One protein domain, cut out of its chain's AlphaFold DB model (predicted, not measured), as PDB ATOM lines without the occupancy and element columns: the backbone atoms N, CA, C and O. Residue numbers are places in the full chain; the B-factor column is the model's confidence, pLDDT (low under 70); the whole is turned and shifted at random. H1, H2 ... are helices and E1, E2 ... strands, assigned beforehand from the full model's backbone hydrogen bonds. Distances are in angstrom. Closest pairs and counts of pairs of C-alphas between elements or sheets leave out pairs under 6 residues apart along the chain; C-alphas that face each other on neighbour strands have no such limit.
ATOM      1  N   GLU A   4     -23.746  36.728  30.848       53.12
ATOM      2  CA  GLU A   4     -24.274  35.390  30.544       53.12
ATOM      3  C   GLU A   4     -23.562  34.312  31.372       53.12
ATOM      4  O   GLU A   4     -24.203  33.433  31.946       53.12
ATOM      5  N   SER A   5     -22.236  34.423  31.530       58.66
ATOM      6  CA  SER A   5     -21.453  33.484  32.341       58.66
ATOM      7  C   SER A   5     -21.760  33.567  33.842       58.66
ATOM      8  O   SER A   5     -21.630  32.560  34.535       58.66
ATOM      9  N   ALA A   6     -22.207  34.721  34.355       66.06
ATOM     10  CA  ALA A   6     -22.552  34.894  35.769       66.06
ATOM     11  C   ALA A   6     -23.935  34.314  36.097       66.06
ATOM     12  O   ALA A   6     -24.074  33.576  37.072       66.06
ATOM     13  N   ILE A   7     -24.941  34.579  35.260       65.94
ATOM     14  CA  ILE A   7     -26.277  33.982  35.409       65.94
ATOM     15  C   ILE A   7     -26.186  32.466  35.232       65.94
ATOM     16  O   ILE A   7     -26.713  31.713  36.051       65.94
ATOM     17  N   PHE A   8     -25.430  32.004  34.233       63.31
ATOM     18  CA  PHE A   8     -25.176  30.580  34.046       63.31
ATOM     19  C   PHE A   8     -24.446  29.957  35.248       63.31
ATOM     20  O   PHE A   8     -24.794  28.856  35.674       63.31
ATOM     21  N   ALA A   9     -23.483  30.661  35.854       65.06
ATOM     22  CA  ALA A   9     -22.817  30.203  37.074       65.06
ATOM     23  C   ALA A   9     -23.777  30.111  38.272       65.06
ATOM     24  O   ALA A   9     -23.705  29.135  39.020       65.06
ATOM     25  N   VAL A  10     -24.704  31.064  38.433       67.88
ATOM     26  CA  VAL A  10     -25.752  31.010  39.468       67.88
ATOM     27  C   VAL A  10     -26.663  29.807  39.235       67.88
ATOM     28  O   VAL A  10     -26.811  28.982  40.138       67.88
ATOM     29  N   LEU A  11     -27.184  29.624  38.019       66.06
ATOM     30  CA  LEU A  11     -28.030  28.477  37.677       66.06
ATOM     31  C   LEU A  11     -27.300  27.147  37.931       66.06
ATOM     32  O   LEU A  11     -27.837  26.258  38.596       66.06
ATOM     33  N   ARG A  12     -26.035  27.030  37.508       59.50
ATOM     34  CA  ARG A  12     -25.192  25.854  37.770       59.50
ATOM     35  C   ARG A  12     -24.971  25.611  39.266       59.50
ATOM     36  O   ARG A  12     -25.043  24.467  39.707       59.50
ATOM     37  N   SER A  13     -24.738  26.665  40.054       64.12
ATOM     38  CA  SER A  13     -24.515  26.564  41.507       64.12
ATOM     39  C   SER A  13     -25.749  26.091  42.279       64.12
ATOM     40  O   SER A  13     -25.616  25.414  43.294       64.12
ATOM     41  N   THR A  14     -26.949  26.370  41.764       61.62
ATOM     42  CA  THR A  14     -28.217  25.907  42.353       61.62
ATOM     43  C   THR A  14     -28.548  24.444  42.033       61.62
ATOM     44  O   THR A  14     -29.627  23.973  42.374       61.62
ATOM     45  N   ALA A  15     -27.634  23.712  41.376       52.97
ATOM     46  CA  ALA A  15     -27.807  22.325  40.927       52.97
ATOM     47  C   ALA A  15     -29.005  22.085  39.982       52.97
ATOM     48  O   ALA A  15     -29.326  20.939  39.672       52.97
ATOM     49  N   VAL A  16     -29.616  23.152  39.453       56.06
ATOM     50  CA  VAL A  16     -30.636  23.089  38.391       56.06
ATOM     51  C   VAL A  16     -30.035  22.525  37.092       56.06
ATOM     52  O   VAL A  16     -30.729  21.892  36.300       56.06
ATOM     53  N   VAL A  17     -28.720  22.686  36.899       52.53
ATOM     54  CA  VAL A  17     -28.003  22.381  35.653       52.53
ATOM     55  C   VAL A  17     -27.048  21.200  35.848       52.53
ATOM     56  O   VAL A  17     -25.835  21.365  35.944       52.53
ATOM     57  N   ASN A  18     -27.593  19.988  35.929       49.22
ATOM     58  CA  ASN A  18     -26.822  18.748  35.746       49.22
ATOM     59  C   ASN A  18     -27.389  17.906  34.588       49.22
ATOM     60  O   ASN A  18     -27.430  16.680  34.640       49.22
ATOM     61  N   ARG A  19     -27.912  18.584  33.559       52.94
ATOM     62  CA  ARG A  19     -28.396  17.983  32.313       52.94
ATOM     63  C   ARG A  19     -27.848  18.795  31.149       52.94
ATOM     64  O   ARG A  19     -27.930  20.018  31.182       52.94
ATOM     65  N   GLU A  20     -27.288  18.105  30.156       55.06
ATOM     66  CA  GLU A  20     -26.702  18.695  28.937       55.06
ATOM     67  C   GLU A  20     -27.685  19.613  28.191       55.06
ATOM     68  O   GLU A  20     -27.271  20.547  27.513       55.06
ATOM     69  N   SER A  21     -28.987  19.412  28.395       62.66
ATOM     70  CA  SER A  21     -30.046  20.340  28.023       62.66
ATOM     71  C   SER A  21     -31.161  20.292  29.073       62.66
ATOM     72  O   SER A  21     -31.602  19.221  29.499       62.66
ATOM     73  N   PHE A  22     -31.620  21.457  29.538       70.75
ATOM     74  CA  PHE A  22     -32.867  21.564  30.292       70.75
ATOM     75  C   PHE A  22     -33.716  22.697  29.724       70.75
ATOM     76  O   PHE A  22     -33.197  23.733  29.297       70.75
ATOM     77  N   THR A  23     -35.024  22.464  29.692       76.06
ATOM     78  CA  THR A  23     -36.023  23.406  29.196       76.06
ATOM     79  C   THR A  23     -36.937  23.842  30.335       76.06
ATOM     80  O   THR A  23     -37.207  23.084  31.269       76.06
ATOM     81  N   LEU A  24     -37.400  25.085  30.273       79.62
ATOM     82  CA  LEU A  24     -38.388  25.670  31.174       79.62
ATOM     83  C   LEU A  24     -39.737  25.681  30.450       79.62
ATOM     84  O   LEU A  24     -39.775  25.905  29.246       79.62
ATOM     85  N   ALA A  25     -40.842  25.416  31.146       84.12
ATOM     86  CA  ALA A  25     -42.170  25.578  30.554       84.12
ATOM     87  C   ALA A  25     -42.485  27.070  30.367       84.12
ATOM     88  O   ALA A  25     -42.250  27.865  31.278       84.12
ATOM     89  N   THR A  26     -43.037  27.435  29.213       80.94
ATOM     90  CA  THR A  26     -43.604  28.764  28.971       80.94
ATOM     91  C   THR A  26     -45.097  28.738  29.259       80.94
ATOM     92  O   THR A  26     -45.757  27.704  29.113       80.94
ATOM     93  N   PHE A  27     -45.631  29.879  29.683       87.19
ATOM     94  CA  PHE A  27     -47.027  30.011  30.070       87.19
ATOM     95  C   PHE A  27     -47.717  31.060  29.209       87.19
ATOM     96  O   PHE A  27     -47.165  32.126  28.943       87.19
ATOM     97  N   ASP A  28     -48.942  30.750  28.805       85.69
ATOM     98  CA  ASP A  28     -49.859  31.712  28.219       85.69
ATOM     99  C   ASP A  28     -50.267  32.732  29.301       85.69
ATOM    100  O   ASP A  28     -50.742  32.320  30.365       85.69
ATOM    101  N   PRO A  29     -50.057  34.041  29.085       76.62
ATOM    102  CA  PRO A  29     -50.257  35.044  30.128       76.62
ATOM    103  C   PRO A  29     -51.731  35.245  30.497       76.62
ATOM    104  O   PRO A  29     -52.024  35.589  31.642       76.62
ATOM    105  N   ASP A  30     -52.654  34.997  29.567       86.25
ATOM    106  CA  ASP A  30     -54.087  35.227  29.769       86.25
ATOM    107  C   ASP A  30     -54.751  34.054  30.500       86.25
ATOM    108  O   ASP A  30     -55.682  34.228  31.288       86.25
ATOM    109  N   THR A  31     -54.269  32.836  30.250       90.50
ATOM    110  CA  THR A  31     -54.869  31.597  30.761       90.50
ATOM    111  C   THR A  31     -54.029  30.898  31.828       90.50
ATOM    112  O   THR A  31     -54.524  29.985  32.492       90.50
ATOM    113  N   GLY A  32     -52.760  31.282  31.992       86.88
ATOM    114  CA  GLY A  32     -51.805  30.652  32.908       86.88
ATOM    115  C   GLY A  32     -51.468  29.201  32.552       86.88
ATOM    116  O   GLY A  32     -50.919  28.471  33.378       86.88
ATOM    117  N   ARG A  33     -51.834  28.739  31.352       88.75
ATOM    118  CA  ARG A  33     -51.610  27.356  30.914       88.75
ATOM    119  C   ARG A  33     -50.247  27.237  30.259       88.75
ATOM    120  O   ARG A  33     -49.799  28.156  29.580       88.75
ATOM    121  N   ILE A  34     -49.614  26.078  30.421       88.50
ATOM    122  CA  ILE A  34     -48.391  25.766  29.681       88.50
ATOM    123  C   ILE A  34     -48.722  25.791  28.188       88.50
ATOM    124  O   ILE A  34     -49.638  25.092  27.751       88.50
ATOM    125  N   ASN A  35     -47.980  26.593  27.429       89.44
ATOM    126  CA  ASN A  35     -48.152  26.734  25.984       89.44
ATOM    127  C   ASN A  35     -46.887  26.378  25.188       89.44
ATOM    128  O   ASN A  35     -46.916  26.419  23.961       89.44
ATOM    129  N   GLY A  36     -45.801  25.996  25.864       87.62
ATOM    130  CA  GLY A  36     -44.544  25.650  25.215       87.62
ATOM    131  C   GLY A  36     -43.401  25.417  26.196       87.62
ATOM    132  O   GLY A  36     -43.604  25.243  27.403       87.62
ATOM    133  N   HIS A  37     -42.190  25.401  25.647       85.50
ATOM    134  CA  HIS A  37     -40.947  25.270  26.389       85.50
ATOM    135  C   HIS A  37     -39.870  26.173  25.781       85.50
ATOM    136  O   HIS A  37     -39.828  26.331  24.566       85.50
ATOM    137  N   ILE A  38     -38.985  26.708  26.620       81.44
ATOM    138  CA  ILE A  38     -37.818  27.511  26.231       81.44
ATOM    139  C   ILE A  38     -36.549  26.843  26.761       81.44
ATOM    140  O   ILE A  38     -36.561  26.266  27.855       81.44
ATOM    141  N   SER A  39     -35.449  26.875  26.008       79.50
ATOM    142  CA  SER A  39     -34.179  26.379  26.536       79.50
ATOM    143  C   SER A  39     -33.651  27.309  27.631       79.50
ATOM    144  O   SER A  39     -33.865  28.520  27.626       79.50
ATOM    145  N   ALA A  40     -32.913  26.751  28.588       75.19
ATOM    146  CA  ALA A  40     -32.276  27.556  29.625       75.19
ATOM    147  C   ALA A  40     -31.318  28.625  29.073       75.19
ATOM    148  O   ALA A  40     -31.122  29.662  29.705       75.19
ATOM    149  N   HIS A  41     -30.709  28.353  27.915       70.88
ATOM    150  CA  HIS A  41     -29.800  29.276  27.251       70.88
ATOM    151  C   HIS A  41     -30.553  30.479  26.672       70.88
ATOM    152  O   HIS A  41     -30.197  31.614  26.981       70.88
ATOM    153  N   GLU A  42     -31.635  30.236  25.927       74.75
ATOM    154  CA  GLU A  42     -32.503  31.295  25.392       74.75
ATOM    155  C   GLU A  42     -33.099  32.145  26.519       74.75
ATOM    156  O   GLU A  42     -33.005  33.369  26.479       74.75
ATOM    157  N   PHE A  43     -33.602  31.512  27.588       79.25
ATOM    158  CA  PHE A  43     -34.142  32.234  28.744       79.25
ATOM    159  C   PHE A  43     -33.098  33.132  29.426       79.25
ATOM    160  O   PHE A  43     -33.401  34.255  29.829       79.25
ATOM    161  N   ALA A  44     -31.850  32.667  29.552       75.00
ATOM    162  CA  ALA A  44     -30.774  33.491  30.095       75.00
ATOM    163  C   ALA A  44     -30.469  34.701  29.193       75.00
ATOM    164  O   ALA A  44     -30.236  35.791  29.713       75.00
ATOM    165  N   GLY A  45     -30.510  34.526  27.868       72.19
ATOM    166  CA  GLY A  45     -30.362  35.616  26.900       72.19
ATOM    167  C   GLY A  45     -31.469  36.665  27.025       72.19
ATOM    168  O   GLY A  45     -31.175  37.857  27.151       72.19
ATOM    169  N   GLU A  46     -32.732  36.232  27.087       73.56
ATOM    170  CA  GLU A  46     -33.880  37.124  27.303       73.56
ATOM    171  C   GLU A  46     -33.768  37.893  28.621       73.56
ATOM    172  O   GLU A  46     -34.020  39.097  28.661       73.56
ATOM    173  N   LEU A  47     -33.330  37.231  29.697       74.69
ATOM    174  CA  LEU A  47     -33.142  37.871  30.997       74.69
ATOM    175  C   LEU A  47     -32.049  38.949  30.953       74.69
ATOM    176  O   LEU A  47     -32.236  40.032  31.504       74.69
ATOM    177  N   VAL A  48     -30.919  38.687  30.291       71.38
ATOM    178  CA  VAL A  48     -29.841  39.678  30.113       71.38
ATOM    179  C   VAL A  48     -30.332  40.882  29.307       71.38
ATOM    180  O   VAL A  48     -30.022  42.020  29.666       71.38
ATOM    181  N   HIS A  49     -31.117  40.636  28.255       66.81
ATOM    182  CA  HIS A  49     -31.721  41.687  27.441       66.81
ATOM    183  C   HIS A  49     -32.726  42.526  28.244       66.81
ATOM    184  O   HIS A  49     -32.632  43.751  28.252       66.81
ATOM    185  N   ALA A  50     -33.640  41.880  28.976       69.12
ATOM    186  CA  ALA A  50     -34.656  42.540  29.796       69.12
ATOM    187  C   ALA A  50     -34.057  43.364  30.948       69.12
ATOM    188  O   ALA A  50     -34.607  44.397  31.324       69.12
ATOM    189  N   LEU A  51     -32.920  42.927  31.497       68.81
ATOM    190  CA  LEU A  51     -32.178  43.659  32.527       68.81
ATOM    191  C   LEU A  51     -31.346  44.824  31.972       68.81
ATOM    192  O   LEU A  51     -30.605  45.451  32.729       68.81
ATOM    193  N   ASP A  52     -31.445  45.110  30.673       67.12
ATOM    194  CA  ASP A  52     -30.753  46.213  30.005       67.12
ATOM    195  C   ASP A  52     -29.219  46.180  30.151       67.12
ATOM    196  O   ASP A  52     -28.501  47.170  29.966       67.12
TER     197      ASP A  52
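AT A GLANCE: This is residues 4 to 52 of the 71 residues of an uncharacterized protein of Nonomuraea dietziae (UniProt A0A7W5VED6). The model has an L-like shape: the helix H2 makes one limb, a two-stranded hairpin of E1 and E2 makes the other, and E2 turns straight into H2 at the corner. A second helix, H1, packs slantwise on H2 on the side away from the hairpin's loop. The 49 printed residues hold two named helices and two named strands, in the order H1, E1, E2, H2, with the sheet E1 - E2 antiparallel and the class mixed, helices and strands. The whole is loose and flat, with a radius of gyration of the C-alphas of 12.1 A and spans of 33 by 28 by 14 A.

IN THESE COORDINATES: H1 is residues 4 to 13, 14.1 A long from first to last C-alpha, and begins at C-alpha 4 at (-24.274, 35.390, 30.544). E1 is residues 23 to 27, 12.9 A long. E2 is residues 34 to 39, 14.6 A long, beginning at C-alpha 34 at (-48.391, 25.766, 29.681). H2 is residues 40 to 50, 15.2 A long, ending at C-alpha 50 at (-34.656, 42.540, 29.796).

HOW THE PARTS SIT: H1 and H2 touch, the closest C-alphas being those of Glu 4 and Ala 44, 6.8 A apart. They run opposite ways at a steep tilt of 52 degrees. E1 and E2 form an antiparallel hairpin, their directions at 146 degrees, with N 24 and O 38 at 2.8 A and N 35 and O 26 at 3.0 A, within hydrogen-bond range. The closest C-alphas of E1 and H2, those of Thr 23 and Ala 40, are 5.6 A apart. H1 and E2 are apart. In H1 and H2 every O i to N i+4 pair is within hydrogen-bond range.

THE WHOLE: The two C-alphas farthest apart, those of Ser 5 and Thr 31, are 33.5 A apart. The printed part has no cut. The link E2 to H2 is tight, and those from H1 to E1 and from E1 to E2 are short. The mean pLDDT of the printed part is 71.8, with residues 4 to 21 and 49 to 52 under 70.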